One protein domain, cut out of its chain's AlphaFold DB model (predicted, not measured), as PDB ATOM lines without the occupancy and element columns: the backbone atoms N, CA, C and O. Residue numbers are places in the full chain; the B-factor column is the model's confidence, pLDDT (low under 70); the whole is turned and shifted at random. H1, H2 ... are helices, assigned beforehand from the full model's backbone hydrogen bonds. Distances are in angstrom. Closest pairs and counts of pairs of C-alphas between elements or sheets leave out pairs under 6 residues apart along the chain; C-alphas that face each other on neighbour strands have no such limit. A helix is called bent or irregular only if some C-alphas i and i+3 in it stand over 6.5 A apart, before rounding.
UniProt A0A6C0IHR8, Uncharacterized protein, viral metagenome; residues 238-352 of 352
ATOM      1  N   MET A 238     218.762 221.409 197.242       89.19
ATOM      2  CA  MET A 238     217.543 222.199 197.304       89.19
ATOM      3  C   MET A 238     216.333 221.435 196.767       89.19
ATOM      4  O   MET A 238     215.311 221.389 197.447       89.19
ATOM      5  N   GLU A 239     216.442 220.779 195.609       89.31
ATOM      6  CA  GLU A 239     215.384 219.915 195.064       89.31
ATOM      7  C   GLU A 239     214.986 218.837 196.071       89.31
ATOM      8  O   GLU A 239     213.799 218.567 196.292       89.31
ATOM      9  N   LYS A 240     215.983 218.269 196.750       88.31
ATOM     10  CA  LYS A 240     215.763 217.264 197.771       88.31
ATOM     11  C   LYS A 240     215.031 217.809 198.988       88.31
ATOM     12  O   LYS A 240     214.069 217.201 199.455       88.31
ATOM     13  N   MET A 241     215.424 218.984 199.464       88.06
ATOM     14  CA  MET A 241     214.715 219.647 200.553       88.06
ATOM     15  C   MET A 241     213.271 219.987 200.195       88.06
ATOM     16  O   MET A 241     212.391 219.824 201.036       88.06
ATOM     17  N   LEU A 242     212.993 220.402 198.955       87.31
ATOM     18  CA  LEU A 242     211.619 220.624 198.497       87.31
ATOM     19  C   LEU A 242     210.811 219.333 198.523       87.31
ATOM     20  O   LEU A 242     209.659 219.348 198.953       87.31
ATOM     21  N   PHE A 243     211.405 218.214 198.099       86.69
ATOM     22  CA  PHE A 243     210.764 216.907 198.187       86.69
ATOM     23  C   PHE A 243     210.418 216.545 199.639       86.69
ATOM     24  O   PHE A 243     209.275 216.173 199.916       86.69
ATOM     25  N   ILE A 244     211.365 216.722 200.569       85.25
ATOM     26  CA  ILE A 244     211.169 216.462 202.004       85.25
ATOM     27  C   ILE A 244     210.052 217.349 202.566       85.25
ATOM     28  O   ILE A 244     209.103 216.840 203.163       85.25
ATOM     29  N   VAL A 245     210.112 218.661 202.323       84.62
ATOM     30  CA  VAL A 245     209.105 219.619 202.804       84.62
ATOM     31  C   VAL A 245     207.731 219.316 202.214       84.62
ATOM     32  O   VAL A 245     206.743 219.298 202.939       84.62
ATOM     33  N   LYS A 246     207.642 218.992 200.921       84.06
ATOM     34  CA  LYS A 246     206.384 218.596 200.274       84.06
ATOM     35  C   LYS A 246     205.801 217.324 200.888       84.06
ATOM     36  O   LYS A 246     204.583 217.224 201.055       84.06
ATOM     37  N   HIS A 247     206.642 216.343 201.207       84.00
ATOM     38  CA  HIS A 247     206.206 215.115 201.861       84.00
ATOM     39  C   HIS A 247     205.708 215.386 203.288       84.00
ATOM     40  O   HIS A 247     204.646 214.895 203.668       84.00
ATOM     41  N   GLU A 248     206.428 216.207 204.058       82.38
ATOM     42  CA  GLU A 248     206.023 216.621 205.405       82.38
ATOM     43  C   GLU A 248     204.698 217.396 205.375       82.38
ATOM     44  O   GLU A 248     203.782 217.093 206.138       82.38
ATOM     45  N   VAL A 249     204.534 218.328 204.434       83.25
ATOM     46  CA  VAL A 249     203.305 219.119 204.314       83.25
ATOM     47  C   VAL A 249     202.092 218.227 204.064       83.25
ATOM     48  O   VAL A 249     201.083 218.339 204.762       83.25
ATOM     49  N   ASN A 250     202.206 217.303 203.105       79.25
ATOM     50  CA  ASN A 250     201.109 216.412 202.728       79.25
ATOM     51  C   ASN A 250     200.721 215.433 203.836       79.25
ATOM     52  O   ASN A 250     199.536 215.168 204.023       79.25
ATOM     53  N   ASN A 251     201.707 214.879 204.543       78.00
ATOM     54  CA  ASN A 251     201.471 213.772 205.468       78.00
ATOM     55  C   ASN A 251     201.343 214.208 206.929       78.00
ATOM     56  O   ASN A 251     200.814 213.451 207.735       78.00
ATOM     57  N   VAL A 252     201.826 215.402 207.278       80.56
ATOM     58  CA  VAL A 252     201.898 215.874 208.664       80.56
ATOM     59  C   VAL A 252     201.192 217.216 208.824       80.56
ATOM     60  O   VAL A 252     200.186 217.299 209.531       80.56
ATOM     61  N   THR A 253     201.678 218.265 208.157       84.12
ATOM     62  CA  THR A 253     201.213 219.647 208.374       84.12
ATOM     63  C   THR A 253     199.719 219.808 208.120       84.12
ATOM     64  O   THR A 253     198.997 220.320 208.975       84.12
ATOM     65  N   LEU A 254     199.229 219.348 206.966       81.31
ATOM     66  CA  LEU A 254     197.821 219.520 206.602       81.31
ATOM     67  C   LEU A 254     196.887 218.703 207.497       81.31
ATOM     68  O   LEU A 254     195.800 219.169 207.837       81.31
ATOM     69  N   GLN A 255     197.317 217.515 207.929       79.94
ATOM     70  CA  GLN A 255     196.550 216.716 208.880       79.94
ATOM     71  C   GLN A 255     196.444 217.431 210.233       79.94
ATOM     72  O   GLN A 255     195.344 217.547 210.773       79.94
ATOM     73  N   ALA A 256     197.557 217.962 210.746       82.69
ATOM     74  CA  ALA A 256     197.593 218.709 211.997       82.69
ATOM     75  C   ALA A 256     196.676 219.946 211.950       82.69
ATOM     76  O   ALA A 256     195.809 220.108 212.810       82.69
ATOM     77  N   LEU A 257     196.803 220.778 210.911       84.19
ATOM     78  CA  LEU A 257     195.966 221.970 210.731       84.19
ATOM     79  C   LEU A 257     194.478 221.615 210.615       84.19
ATOM     80  O   LEU A 257     193.637 222.278 211.221       84.19
ATOM     81  N   ARG A 258     194.140 220.529 209.908       79.56
ATOM     82  CA  ARG A 258     192.758 220.049 209.778       79.56
ATOM     83  C   ARG A 258     192.161 219.630 211.116       79.56
ATOM     84  O   ARG A 258     191.007 219.953 211.385       79.56
ATOM     85  N   VAL A 259     192.913 218.894 211.933       82.12
ATOM     86  CA  VAL A 259     192.450 218.475 213.262       82.12
ATOM     87  C   VAL A 259     192.129 219.708 214.105       82.12
ATOM     88  O   VAL A 259     191.032 219.796 214.644       82.12
ATOM     89  N   VAL A 260     193.023 220.699 214.151       85.50
ATOM     90  CA  VAL A 260     192.779 221.922 214.934       85.50
ATOM     91  C   VAL A 260     191.600 222.727 214.383       85.50
ATOM     92  O   VAL A 260     190.767 223.183 215.160       85.50
ATOM     93  N   PHE A 261     191.460 222.841 213.061       84.50
ATOM     94  CA  PHE A 261     190.329 223.542 212.450       84.50
ATOM     95  C   PHE A 261     188.975 222.915 212.815       84.50
ATOM     96  O   PHE A 261     188.041 223.625 213.176       84.50
ATOM     97  N   ARG A 262     188.875 221.580 212.810       82.81
ATOM     98  CA  ARG A 262     187.654 220.866 213.226       82.81
ATOM     99  C   ARG A 262     187.295 221.119 214.695       82.81
ATOM    100  O   ARG A 262     186.119 221.195 215.038       82.81
ATOM    101  N   LEU A 263     188.293 221.299 215.563       85.19
ATOM    102  CA  LEU A 263     188.053 221.693 216.957       85.19
ATOM    103  C   LEU A 263     187.520 223.124 217.063       85.19
ATOM    104  O   LEU A 263     186.653 223.383 217.896       85.19
ATOM    105  N   ILE A 264     188.003 224.043 216.218       86.06
ATOM    106  CA  ILE A 264     187.494 225.423 216.142       86.06
ATOM    107  C   ILE A 264     186.020 225.428 215.713       86.06
ATOM    108  O   ILE A 264     185.221 226.163 216.290       86.06
ATOM    109  N   THR A 265     185.638 224.594 214.740       85.56
ATOM    110  CA  THR A 265     184.250 224.503 214.249       85.56
ATOM    111  C   THR A 265     183.312 223.724 215.177       85.56
ATOM    112  O   THR A 265     182.111 223.649 214.913       85.56
ATOM    113  N   GLY A 266     183.824 223.180 216.286       81.38
ATOM    114  CA  GLY A 266     183.039 222.448 217.280       81.38
ATOM    115  C   GLY A 266     182.699 221.010 216.880       81.38
ATOM    116  O   GLY A 266     181.797 220.414 217.469       81.38
ATOM    117  N   GLU A 267     183.396 220.442 215.894       82.06
ATOM    118  CA  GLU A 267     183.235 219.037 215.531       82.06
ATOM    119  C   GLU A 267     183.849 218.104 216.581       82.06
ATOM    120  O   GLU A 267     184.919 218.354 217.136       82.06
ATOM    121  N   GLU A 268     183.198 216.962 216.804       76.44
ATOM    122  CA  GLU A 268     183.741 215.911 217.660       76.44
ATOM    123  C   GLU A 268     184.822 215.116 216.906       76.44
ATOM    124  O   GLU A 268     184.580 214.525 215.843       76.44
ATOM    125  N   ILE A 269     186.039 215.098 217.454       76.94
ATOM    126  CA  ILE A 269     187.172 214.359 216.890       76.94
ATOM    127  C   ILE A 269     187.374 213.080 217.696       76.94
ATOM    128  O   ILE A 269     187.848 213.103 218.832       76.94
ATOM    129  N   LYS A 270     187.015 211.947 217.085       71.50
ATOM    130  CA  LYS A 270     187.357 210.624 217.617       71.50
ATOM    131  C   LYS A 270     188.876 210.475 217.634       71.50
ATOM    132  O   LYS A 270     189.525 210.856 216.668       71.50
ATOM    133  N   ASP A 271     189.411 209.915 218.714       69.56
ATOM    134  CA  ASP A 271     190.847 209.676 218.903       69.56
ATOM    135  C   ASP A 271     191.721 210.946 218.914       69.56
ATOM    136  O   ASP A 271     192.910 210.879 218.600       69.56
ATOM    137  N   PHE A 272     191.173 212.095 219.338       72.50
ATOM    138  CA  PHE A 272     191.937 213.345 219.441       72.50
ATOM    139  C   PHE A 272     193.234 213.194 220.243       72.50
ATOM    140  O   PHE A 272     194.235 213.764 219.847       72.50
ATOM    141  N   ASP A 273     193.277 212.386 221.305       66.00
ATOM    142  CA  ASP A 273     194.514 212.160 222.071       66.00
ATOM    143  C   ASP A 273     195.626 211.503 221.231       66.00
ATOM    144  O   ASP A 273     196.815 211.773 221.422       66.00
ATOM    145  N   LYS A 274     195.250 210.665 220.257       66.62
ATOM    146  CA  LYS A 274     196.176 210.029 219.315       66.62
ATOM    147  C   LYS A 274     196.635 211.016 218.242       66.62
ATOM    148  O   LYS A 274     197.817 211.039 217.914       66.62
ATOM    149  N   ASP A 275     195.732 211.855 217.740       65.81
ATOM    150  CA  ASP A 275     196.073 212.931 216.803       65.81
ATOM    151  C   ASP A 275     196.862 214.059 217.484       65.81
ATOM    152  O   ASP A 275     197.740 214.663 216.878       65.81
ATOM    153  N   ALA A 276     196.634 214.297 218.773       63.88
ATOM    154  CA  ALA A 276     197.358 215.278 219.560       63.88
ATOM    155  C   ALA A 276     198.810 214.854 219.797       63.88
ATOM    156  O   ALA A 276     199.713 215.695 219.825       63.88
ATOM    157  N   ALA A 277     199.057 213.543 219.874       59.84
ATOM    158  CA  ALA A 277     200.405 212.992 219.844       59.84
ATOM    159  C   ALA A 277     201.125 213.258 218.509       59.84
ATOM    160  O   ALA A 277     202.350 213.294 218.484       59.84
ATOM    161  N   ASN A 278     200.397 213.531 217.422       55.47
ATOM    162  CA  ASN A 278     200.979 213.986 216.161       55.47
ATOM    163  C   ASN A 278     201.307 215.492 216.173       55.47
ATOM    164  O   ASN A 278     202.008 215.957 215.295       55.47
ATOM    165  N   PHE A 279     200.924 216.295 217.173       60.00
ATOM    166  CA  PHE A 279     201.501 217.649 217.310       60.00
ATOM    167  C   PHE A 279     202.934 217.625 217.882       60.00
ATOM    168  O   PHE A 279     203.570 218.668 218.026       60.00
ATOM    169  N   ILE A 280     203.460 216.434 218.206       52.19
ATOM    170  CA  ILE A 280     204.778 216.210 218.820       52.19
ATOM    171  C   ILE A 280     205.929 216.261 217.790       52.19
ATOM    172  O   ILE A 280     207.084 216.139 218.177       52.19
ATOM    173  N   PHE A 281     205.673 216.527 216.503       58.25
ATOM    174  CA  PHE A 281     206.746 216.704 215.503       58.25
ATOM    175  C   PHE A 281     207.593 217.976 215.700       58.25
ATOM    176  O   PHE A 281     208.550 218.209 214.967       58.25
ATOM    177  N   LEU A 282     207.252 218.821 216.675       60.44
ATOM    178  CA  LEU A 282     208.096 219.941 217.075       60.44
ATOM    179  C   LEU A 282     209.213 219.417 217.985       60.44
ATOM    180  O   LEU A 282     208.982 219.144 219.163       60.44
ATOM    181  N   ASN A 283     210.432 219.333 217.448       57.88
ATOM    182  CA  ASN A 283     211.634 218.895 218.178       57.88
ATOM    183  C   ASN A 283     212.070 219.849 219.300       57.88
ATOM    184  O   ASN A 283     212.976 219.548 220.070       57.88
ATOM    185  N   ASN A 284     211.389 220.985 219.439       72.31
ATOM    186  CA  ASN A 284     211.633 221.956 220.485       72.31
ATOM    187  C   ASN A 284     210.640 221.762 221.649       72.31
ATOM    188  O   ASN A 284     209.422 221.924 221.495       72.31
ATOM    189  N   ASN A 285     211.171 221.447 222.835       73.44
ATOM    190  CA  ASN A 285     210.386 221.191 224.048       73.44
ATOM    191  C   ASN A 285     209.505 222.379 224.471       73.44
ATOM    192  O   ASN A 285     208.409 222.168 224.998       73.44
ATOM    193  N   GLU A 286     209.948 223.615 224.235       81.81
ATOM    194  CA  GLU A 286     209.169 224.817 224.538       81.81
ATOM    195  C   GLU A 286     207.961 224.921 223.604       81.81
ATOM    196  O   GLU A 286     206.826 225.076 224.062       81.81
ATOM    197  N   LYS A 287     208.180 224.732 222.297       83.31
ATOM    198  CA  LYS A 287     207.108 224.739 221.290       83.31
ATOM    199  C   LYS A 287     206.088 223.630 221.553       83.31
ATOM    200  O   LYS A 287     204.883 223.883 221.544       83.31
ATOM    201  N   LYS A 288     206.559 222.424 221.881       80.50
ATOM    202  CA  LYS A 288     205.705 221.295 222.276       80.50
ATOM    203  C   LYS A 288     204.871 221.619 223.517       80.50
ATOM    204  O   LYS A 288     203.665 221.381 223.529       80.50
ATOM    205  N   SER A 289     205.494 222.197 224.543       84.19
ATOM    206  CA  SER A 289     204.800 222.604 225.772       84.19
ATOM    207  C   SER A 289     203.744 223.677 225.498       84.19
ATOM    208  O   SER A 289     202.648 223.610 226.052       84.19
ATOM    209  N   LYS A 290     204.029 224.624 224.594       88.62
ATOM    210  CA  LYS A 290     203.066 225.637 224.147       88.62
ATOM    211  C   LYS A 290     201.862 225.008 223.439       88.62
ATOM    212  O   LYS A 290     200.739 225.349 223.797       88.62
ATOM    213  N   CYS A 291     202.070 224.069 222.510       86.94
ATOM    214  CA  CYS A 291     200.972 223.329 221.873       86.94
ATOM    215  C   CYS A 291     200.092 222.619 222.905       86.94
ATOM    216  O   CYS A 291     198.875 222.787 222.899       86.94
ATOM    217  N   LEU A 292     200.705 221.862 223.821       84.94
ATOM    218  CA  LEU A 292     199.975 221.120 224.853       84.94
ATOM    219  C   LEU A 292     199.155 222.045 225.753       84.94
ATOM    220  O   LEU A 292     198.005 221.733 226.056       84.94
ATOM    221  N   ARG A 293     199.713 223.199 226.135       89.38
ATOM    222  CA  ARG A 293     198.995 224.208 226.917       89.38
ATOM    223  C   ARG A 293     197.766 224.730 226.168       89.38
ATOM    224  O   ARG A 293     196.676 224.707 226.726       89.38
ATOM    225  N   LEU A 294     197.916 225.126 224.902       90.88
ATOM    226  CA  LEU A 294     196.803 225.641 224.090       90.88
ATOM    227  C   LEU A 294     195.695 224.596 223.889       90.88
ATOM    228  O   LEU A 294     194.512 224.934 223.923       90.88
ATOM    229  N   ILE A 295     196.066 223.320 223.749       87.50
ATOM    230  CA  ILE A 295     195.119 222.199 223.693       87.50
ATOM    231  C   ILE A 295     194.350 222.065 225.017       87.50
ATOM    232  O   ILE A 295     193.124 221.975 225.006       87.50
ATOM    233  N   GLN A 296     195.048 222.078 226.157       87.25
ATOM    234  CA  GLN A 296     194.436 221.962 227.488       87.25
ATOM    235  C   GLN A 296     193.494 223.132 227.800       87.25
ATOM    236  O   GLN A 296     192.425 222.934 228.376       87.25
ATOM    237  N   GLU A 297     193.870 224.339 227.380       92.19
ATOM    238  CA  GLU A 297     193.078 225.566 227.512       92.19
ATOM    239  C   GLU A 297     191.914 225.637 226.508       92.19
ATOM    240  O   GLU A 297     191.082 226.538 226.600       92.19
ATOM    241  N   LYS A 298     191.831 224.688 225.560       89.75
ATOM    242  CA  LYS A 298     190.886 224.686 224.429       89.75
ATOM    243  C   LYS A 298     190.966 225.956 223.575       89.75
ATOM    244  O   LYS A 298     189.989 226.351 222.939       89.75
ATOM    245  N   ASN A 299     192.133 226.593 223.548       93.00
ATOM    246  CA  ASN A 299     192.387 227.784 222.753       93.00
ATOM    247  C   ASN A 299     192.861 227.382 221.347       93.00
ATOM    248  O   ASN A 299     194.032 227.506 220.983       93.00
ATOM    249  N   TYR A 300     191.934 226.815 220.574       89.81
ATOM    250  CA  TYR A 300     192.246 226.217 219.278       89.81
ATOM    251  C   TYR A 300     192.566 227.249 218.195       89.81
ATOM    252  O   TYR A 300     193.338 226.945 217.292       89.81
ATOM    253  N   THR A 301     192.038 228.470 218.304       90.81
ATOM    254  CA  THR A 301     192.373 229.573 217.390       90.81
ATOM    255  C   THR A 301     193.849 229.944 217.500       90.81
ATOM    256  O   THR A 301     194.550 229.954 216.490       90.81
ATOM    257  N   ASP A 302     194.352 230.151 218.721       93.31
ATOM    258  CA  ASP A 302     195.768 230.467 218.937       93.31
ATOM    259  C   ASP A 302     196.671 229.270 218.610       93.31
ATOM    260  O   ASP A 302     197.795 229.447 218.141       93.31
ATOM    261  N   LEU A 303     196.190 228.037 218.820       90.44
ATOM    262  CA  LEU A 303     196.902 226.834 218.384       90.44
ATOM    263  C   LEU A 303     197.040 226.788 216.860       90.44
ATOM    264  O   LEU A 303     198.117 226.482 216.358       90.44
ATOM    265  N   TYR A 304     195.969 227.093 216.130       89.62
ATOM    266  CA  TYR A 304     195.966 227.088 214.672       89.62
ATOM    267  C   TYR A 304     196.927 228.136 214.103       89.62
ATOM    268  O   TYR A 304     197.766 227.802 213.269       89.62
ATOM    269  N   ASP A 305     196.870 229.369 214.614       91.25
ATOM    270  CA  ASP A 305     197.783 230.450 214.222       91.25
ATOM    271  C   ASP A 305     199.254 230.117 214.535       91.25
ATOM    272  O   ASP A 305     200.157 230.336 213.717       91.25
ATOM    273  N   PHE A 306     199.499 229.507 215.700       91.31
ATOM    274  CA  PHE A 306     200.828 229.041 216.079       91.31
ATOM    275  C   PHE A 306     201.356 227.966 215.122       91.31
ATOM    276  O   PHE A 306     202.492 228.067 214.659       91.31
ATOM    277  N   LEU A 307     200.542 226.958 214.790       88.62
ATOM    278  CA  LEU A 307     200.930 225.891 213.865       88.62
ATOM    279  C   LEU A 307     201.148 226.413 212.440       88.62
ATOM    280  O   LEU A 307     202.122 226.012 211.807       88.62
ATOM    281  N   LEU A 308     200.302 227.325 211.948       89.25
ATOM    282  CA  LEU A 308     200.509 227.988 210.654       89.25
ATOM    283  C   LEU A 308     201.860 228.700 210.600       89.25
ATOM    284  O   LEU A 308     202.587 228.578 209.617       89.25
ATOM    285  N   THR A 309     202.215 229.409 211.670       89.81
ATOM    286  CA  THR A 309     203.498 230.110 211.764       89.81
ATOM    287  C   THR A 309     204.667 229.129 211.765       89.81
ATOM    288  O   THR A 309     205.598 229.275 210.977       89.81
ATOM    289  N   GLU A 310     204.630 228.108 212.622       86.56
ATOM    290  CA  GLU A 310     205.750 227.174 212.774       86.56
ATOM    291  C   GLU A 310     205.935 226.260 211.558       86.56
ATOM    292  O   GLU A 310     207.067 226.033 211.131       86.56
ATOM    293  N   PHE A 311     204.850 225.776 210.952       86.69
ATOM    294  CA  PHE A 311     204.933 225.009 209.710       86.69
ATOM    295  C   PHE A 311     205.274 225.896 208.506       86.69
ATOM    296  O   PHE A 311     205.998 225.456 207.611       86.69
ATOM    297  N   GLY A 312     204.820 227.152 208.505       87.94
ATOM    298  CA  GLY A 312     205.119 228.129 207.461       87.94
ATOM    299  C   GLY A 312     206.617 228.395 207.314       87.94
ATOM    300  O   GLY A 312     207.115 228.426 206.196       87.94
ATOM    301  N   LYS A 313     207.368 228.454 208.422       85.06
ATOM    302  CA  LYS A 313     208.832 228.650 208.400       85.06
ATOM    303  C   LYS A 313     209.573 227.621 207.542       85.06
ATOM    304  O   LYS A 313     210.523 227.956 206.840       85.06
ATOM    305  N   LYS A 314     209.150 226.351 207.569       81.06
ATOM    306  CA  LYS A 314     209.760 225.305 206.730       81.06
ATOM    307  C   LYS A 314     209.435 225.495 205.250       81.06
ATOM    308  O   LYS A 314     210.241 225.123 204.406       81.06
ATOM    309  N   LEU A 315     208.275 226.067 204.936       87.25
ATOM    310  CA  LEU A 315     207.826 226.341 203.574       87.25
ATOM    311  C   LEU A 315     208.464 227.587 202.953       87.25
ATOM    312  O   LEU A 315     208.451 227.703 201.728       87.25
ATOM    313  N   ASP A 316     209.092 228.463 203.740       87.00
ATOM    314  CA  ASP A 316     209.861 229.601 203.210       87.00
ATOM    315  C   ASP A 316     210.967 229.149 202.244       87.00
ATOM    316  O   ASP A 316     211.305 229.860 201.297       87.00
ATOM    317  N   ILE A 317     211.487 227.926 202.410       85.19
ATOM    318  CA  ILE A 317     212.455 227.349 201.472       85.19
ATOM    319  C   ILE A 317     211.882 227.203 200.057       85.19
ATOM    320  O   ILE A 317     212.609 227.372 199.080       85.19
ATOM    321  N   VAL A 318     210.578 226.927 199.934       85.94
ATOM    322  CA  VAL A 318     209.894 226.803 198.645       85.94
ATOM    323  C   VAL A 318     209.824 228.162 197.977       85.94
ATOM    324  O   VAL A 318     210.165 228.275 196.802       85.94
ATOM    325  N   ALA A 319     209.413 229.183 198.727       84.44
ATOM    326  CA  ALA A 319     209.328 230.541 198.219       84.44
ATOM    327  C   ALA A 319     210.692 231.037 197.733       84.44
ATOM    328  O   ALA A 319     210.811 231.495 196.601       84.44
ATOM    329  N   ILE A 320     211.738 230.846 198.538       83.31
ATOM    330  CA  ILE A 320     213.098 231.271 198.196       83.31
ATOM    331  C   ILE A 320     213.621 230.526 196.975       83.31
ATOM    332  O   ILE A 320     214.122 231.153 196.045       83.31
ATOM    333  N   TYR A 321     213.473 229.202 196.938       81.94
ATOM    334  CA  TYR A 321     213.983 228.416 195.822       81.94
ATOM    335  C   TYR A 321     213.243 228.703 194.510       81.94
ATOM    336  O   TYR A 321     213.858 228.767 193.449       81.94
ATOM    337  N   LYS A 322     211.922 228.906 194.571       82.81
ATOM    338  CA  LYS A 322     211.102 229.231 193.397       82.81
ATOM    339  C   LYS A 322     211.095 230.725 193.051       82.81
ATOM    340  O   LYS A 322     210.490 231.094 192.048       82.81
ATOM    341  N   GLY A 323     211.744 231.575 193.851       82.12
ATOM    342  CA  GLY A 323     211.754 233.029 193.666       82.12
ATOM    343  C   GLY A 323     210.364 233.663 193.784       82.12
ATOM    344  O   GLY A 323     210.037 234.565 193.016       82.12
ATOM    345  N   LEU A 324     209.528 233.155 194.691       84.56
ATOM    346  CA  LEU A 324     208.175 233.654 194.929       84.56
ATOM    347  C   LEU A 324     208.191 234.750 195.998       84.56
ATOM    348  O   LEU A 324     208.826 234.596 197.037       84.56
ATOM    349  N   ASP A 325     207.434 235.820 195.764       87.62
ATOM    350  CA  ASP A 325     207.215 236.910 196.726       87.62
ATOM    351  C   ASP A 325     206.038 236.579 197.662       87.62
ATOM    352  O   ASP A 325     205.022 237.269 197.682       87.62
ATOM    353  N   ILE A 326     206.132 235.433 198.343       87.88
ATOM    354  CA  ILE A 326     205.158 234.938 199.328       87.88
ATOM    355  C   ILE A 326     205.902 234.223 200.456       87.88
ATOM    356  O   ILE A 326     206.923 233.582 200.227       87.88
ATOM    357  N   THR A 327     205.378 234.279 201.670       89.81
ATOM    358  CA  THR A 327     205.883 233.512 202.813       89.81
ATOM    359  C   THR A 327     205.305 232.100 202.821       89.81
ATOM    360  O   THR A 327     204.220 231.833 202.305       89.81
ATOM    361  N   GLY A 328     205.992 231.165 203.472       88.31
ATOM    362  CA  GLY A 328     205.478 229.819 203.686       88.31
ATOM    363  C   GLY A 328     204.203 229.794 204.531       88.31
ATOM    364  O   GLY A 328     203.359 228.916 204.343       88.31
ATOM    365  N   ARG A 329     204.008 230.790 205.405       90.94
ATOM    366  CA  ARG A 329     202.736 230.999 206.105       90.94
ATOM    367  C   ARG A 329     201.616 231.363 205.129       90.94
ATOM    368  O   ARG A 329     200.574 230.721 205.176       90.94
ATOM    369  N   GLU A 330     201.832 232.321 204.229       88.50
ATOM    370  CA  GLU A 330     200.846 232.692 203.198       88.50
ATOM    371  C   GLU A 330     200.550 231.525 202.250       88.50
ATOM    372  O   GLU A 330     199.401 231.326 201.856       88.50
ATOM    373  N   ILE A 331     201.558 230.700 201.932       87.25
ATOM    374  CA  ILE A 331     201.364 229.442 201.198       87.25
ATOM    375  C   ILE A 331     200.388 228.534 201.954       87.25
ATOM    376  O   ILE A 331     199.445 228.024 201.351       87.25
ATOM    377  N   LEU A 332     200.586 228.323 203.260       86.62
ATOM    378  CA  LEU A 332     199.678 227.496 204.058       86.62
ATOM    379  C   LEU A 332     198.290 228.109 204.176       86.62
ATOM    380  O   LEU A 332     197.317 227.388 203.998       86.62
ATOM    381  N   GLU A 333     198.185 229.411 204.430       84.75
ATOM    382  CA  GLU A 333     196.904 230.114 204.505       84.75
ATOM    383  C   GLU A 333     196.131 229.935 203.196       84.75
ATOM    384  O   GLU A 333     194.999 229.453 203.227       84.75
ATOM    385  N   PHE A 334     196.773 230.178 202.049       80.44
ATOM    386  CA  PHE A 334     196.199 229.907 200.731       80.44
ATOM    387  C   PHE A 334     195.747 228.450 200.597       80.44
ATOM    388  O   PHE A 334     194.630 228.207 200.146       80.44
ATOM    389  N   ILE A 335     196.574 227.492 201.039       74.69
ATOM    390  CA  ILE A 335     196.247 226.059 201.015       74.69
ATOM    391  C   ILE A 335     195.075 225.700 201.939       74.69
ATOM    392  O   ILE A 335     194.337 224.759 201.683       74.69
ATOM    393  N   THR A 336     194.882 226.422 203.035       70.81
ATOM    394  CA  THR A 336     193.832 226.110 204.014       70.81
ATOM    395  C   THR A 336     192.524 226.870 203.801       70.81
ATOM    396  O   THR A 336     191.512 226.485 204.377       70.81
ATOM    397  N   LEU A 337     192.514 227.913 202.963       66.12
ATOM    398  CA  LEU A 337     191.360 228.793 202.737       66.12
ATOM    399  C   LEU A 337     190.276 228.230 201.797       66.12
ATOM    400  O   LEU A 337     189.243 228.870 201.632       66.12
ATOM    401  N   GLY A 338     190.477 227.076 201.154       57.28
ATOM    402  CA  GLY A 338     189.473 226.494 200.246       57.28
ATOM    403  C   GLY A 338     188.641 225.388 200.879       57.28
ATOM    404  O   GLY A 338     189.151 224.539 201.606       57.28
ATOM    405  N   ASP A 339     187.358 225.388 200.514       52.38
ATOM    406  CA  ASP A 339     186.269 224.645 201.161       52.38
ATOM    407  C   ASP A 339     186.384 223.107 201.120       52.38
ATOM    408  O   ASP A 339     185.677 222.428 201.866       52.38
ATOM    409  N   ASP A 340     187.262 222.530 200.288       56.53
ATOM    410  CA  ASP A 340     187.449 221.073 200.191       56.53
ATOM    411  C   ASP A 340     188.894 220.624 200.493       56.53
ATOM    412  O   ASP A 340     189.746 220.658 199.600       56.53
ATOM    413  N   PRO A 341     189.162 220.093 201.705       50.62
ATOM    414  CA  PRO A 341     190.422 219.457 202.101       50.62
ATOM    415  C   PRO A 341     190.960 218.389 201.121       50.62
ATOM    416  O   PRO A 341     192.169 218.163 201.081       50.62
ATOM    417  N   PHE A 342     190.103 217.723 200.331       51.84
ATOM    418  CA  PHE A 342     190.497 216.671 199.381       51.84
ATOM    419  C   PHE A 342     190.995 217.205 198.032       51.84
ATOM    420  O   PHE A 342     191.794 216.534 197.374       51.84
ATOM    421  N   ALA A 343     190.608 218.423 197.638       57.50
ATOM    422  CA  ALA A 343     191.152 219.074 196.445       57.50
ATOM    423  C   ALA A 343     192.663 219.360 196.593       57.50
ATOM    424  O   ALA A 343     193.424 219.319 195.621       57.50
ATOM    425  N   TRP A 344     193.125 219.577 197.826       57.94
ATOM    426  CA  TRP A 344     194.489 220.002 198.135       57.94
ATOM    427  C   TRP A 344     195.549 218.928 197.941       57.94
ATOM    428  O   TRP A 344     196.617 219.242 197.427       57.94
ATOM    429  N   TYR A 345     195.267 217.658 198.249       55.62
ATOM    430  CA  TYR A 345     196.242 216.573 198.057       55.62
ATOM    431  C   TYR A 345     196.713 216.463 196.591       55.62
ATOM    432  O   TYR A 345     197.867 216.133 196.311       55.62
ATOM    433  N   ASN A 346     195.834 216.804 195.642       55.47
ATOM    434  CA  ASN A 346     196.161 216.851 194.218       55.47
ATOM    435  C   ASN A 346     196.813 218.184 193.800       55.47
ATOM    436  O   ASN A 346     197.706 218.177 192.955       55.47
ATOM    437  N   ASN A 347     196.435 219.310 194.415       56.69
ATOM    438  CA  ASN A 347     196.967 220.639 194.081       56.69
ATOM    439  C   ASN A 347     198.348 220.926 194.692       56.69
ATOM    440  O   ASN A 347     199.178 221.564 194.046       56.69
ATOM    441  N   VAL A 348     198.657 220.394 195.879       61.47
ATOM    442  CA  VAL A 348     199.999 220.478 196.488       61.47
ATOM    443  C   VAL A 348     201.038 219.804 195.591       61.47
ATOM    444  O   VAL A 348     202.180 220.251 195.534       61.47
ATOM    445  N   LYS A 349     200.649 218.776 194.818       60.75
ATOM    446  CA  LYS A 349     201.540 218.169 193.821       60.75
ATOM    447  C   LYS A 349     201.930 219.115 192.687       60.75
ATOM    448  O   LYS A 349     203.021 218.930 192.154       60.75
ATOM    449  N   LEU A 350     201.055 220.055 192.335       59.00
ATOM    450  CA  LEU A 350     201.228 221.008 191.238       59.00
ATOM    451  C   LEU A 350     201.895 222.314 191.696       59.00
ATOM    452  O   LEU A 350     202.595 222.939 190.906       59.00
ATOM    453  N   PHE A 351     201.676 222.724 192.949       62.47
ATOM    454  CA  PHE A 351     202.141 224.010 193.480       62.47
ATOM    455  C   PHE A 351     203.505 223.941 194.187       62.47
ATOM    456  O   PHE A 351     204.350 224.811 193.962       62.47
ATOM    457  N   LEU A 352     203.748 222.906 195.003       59.06
ATOM    458  CA  LEU A 352     205.051 222.616 195.627       59.06
ATOM    459  C   LEU A 352     205.855 221.698 194.717       59.06
ATOM    460  O   LEU A 352     207.002 222.066 194.395       59.06
TER     461      LEU A 352
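This is residues 238 to 352 of the 352 residues of an uncharacterized protein of viral metagenome (UniProt A0A6C0IHR8). Bent H1 and kinked H4 run side by side, opposite ways; H2 and H3 pack at one end, H5 crosses H4, and H6 lies beside H1a. The printed part has 115 residues and six named helices, H1 to H6, all helix. It is compact, radius of gyration of the C-alphas 14.1 A, spanning 39 by 32 by 22 A.

Find C-alpha 238 at (217.543, 222.199, 197.304), where H1, residues 238 to 264, begins. Assigned by hydrogen bonds as one helix, it is bent, C-alphas 251 and 254 being 6.9 A apart: H1a is 238 to 251, H1b 254 to 264. H4, residues 300 to 322, spans 32.2 A, with a 45 degrees kink near 314. H2 is 272 to 281, H3 285 to 296, H5 328 to 336, and H6 341 to 351, ending at (202.141, 224.010, 193.480).

H4 touches H1b with residues 300 to 308 alone, closest C-alphas Tyr 300 and Ile 264, 5.7 A, at a shallow tilt of 26 degrees. H5 touches H4, closest C-alphas Arg 329 and Gly 312, 4.0 A. H2 and H3 form a hairpin, as do H3 and H4. O i to N i+4 pairs are within hydrogen-bond range throughout H1a, H1b, H3 and H5, but 15 of 19 in H4, 2 of 6 in H2 with 5 of 7 at i+3, and 3 of 7 in H6 with 3 of 8.

The printed part has no cut and no long link; pLDDT is under 70 at 271, 273 to 283 and 337 to 352.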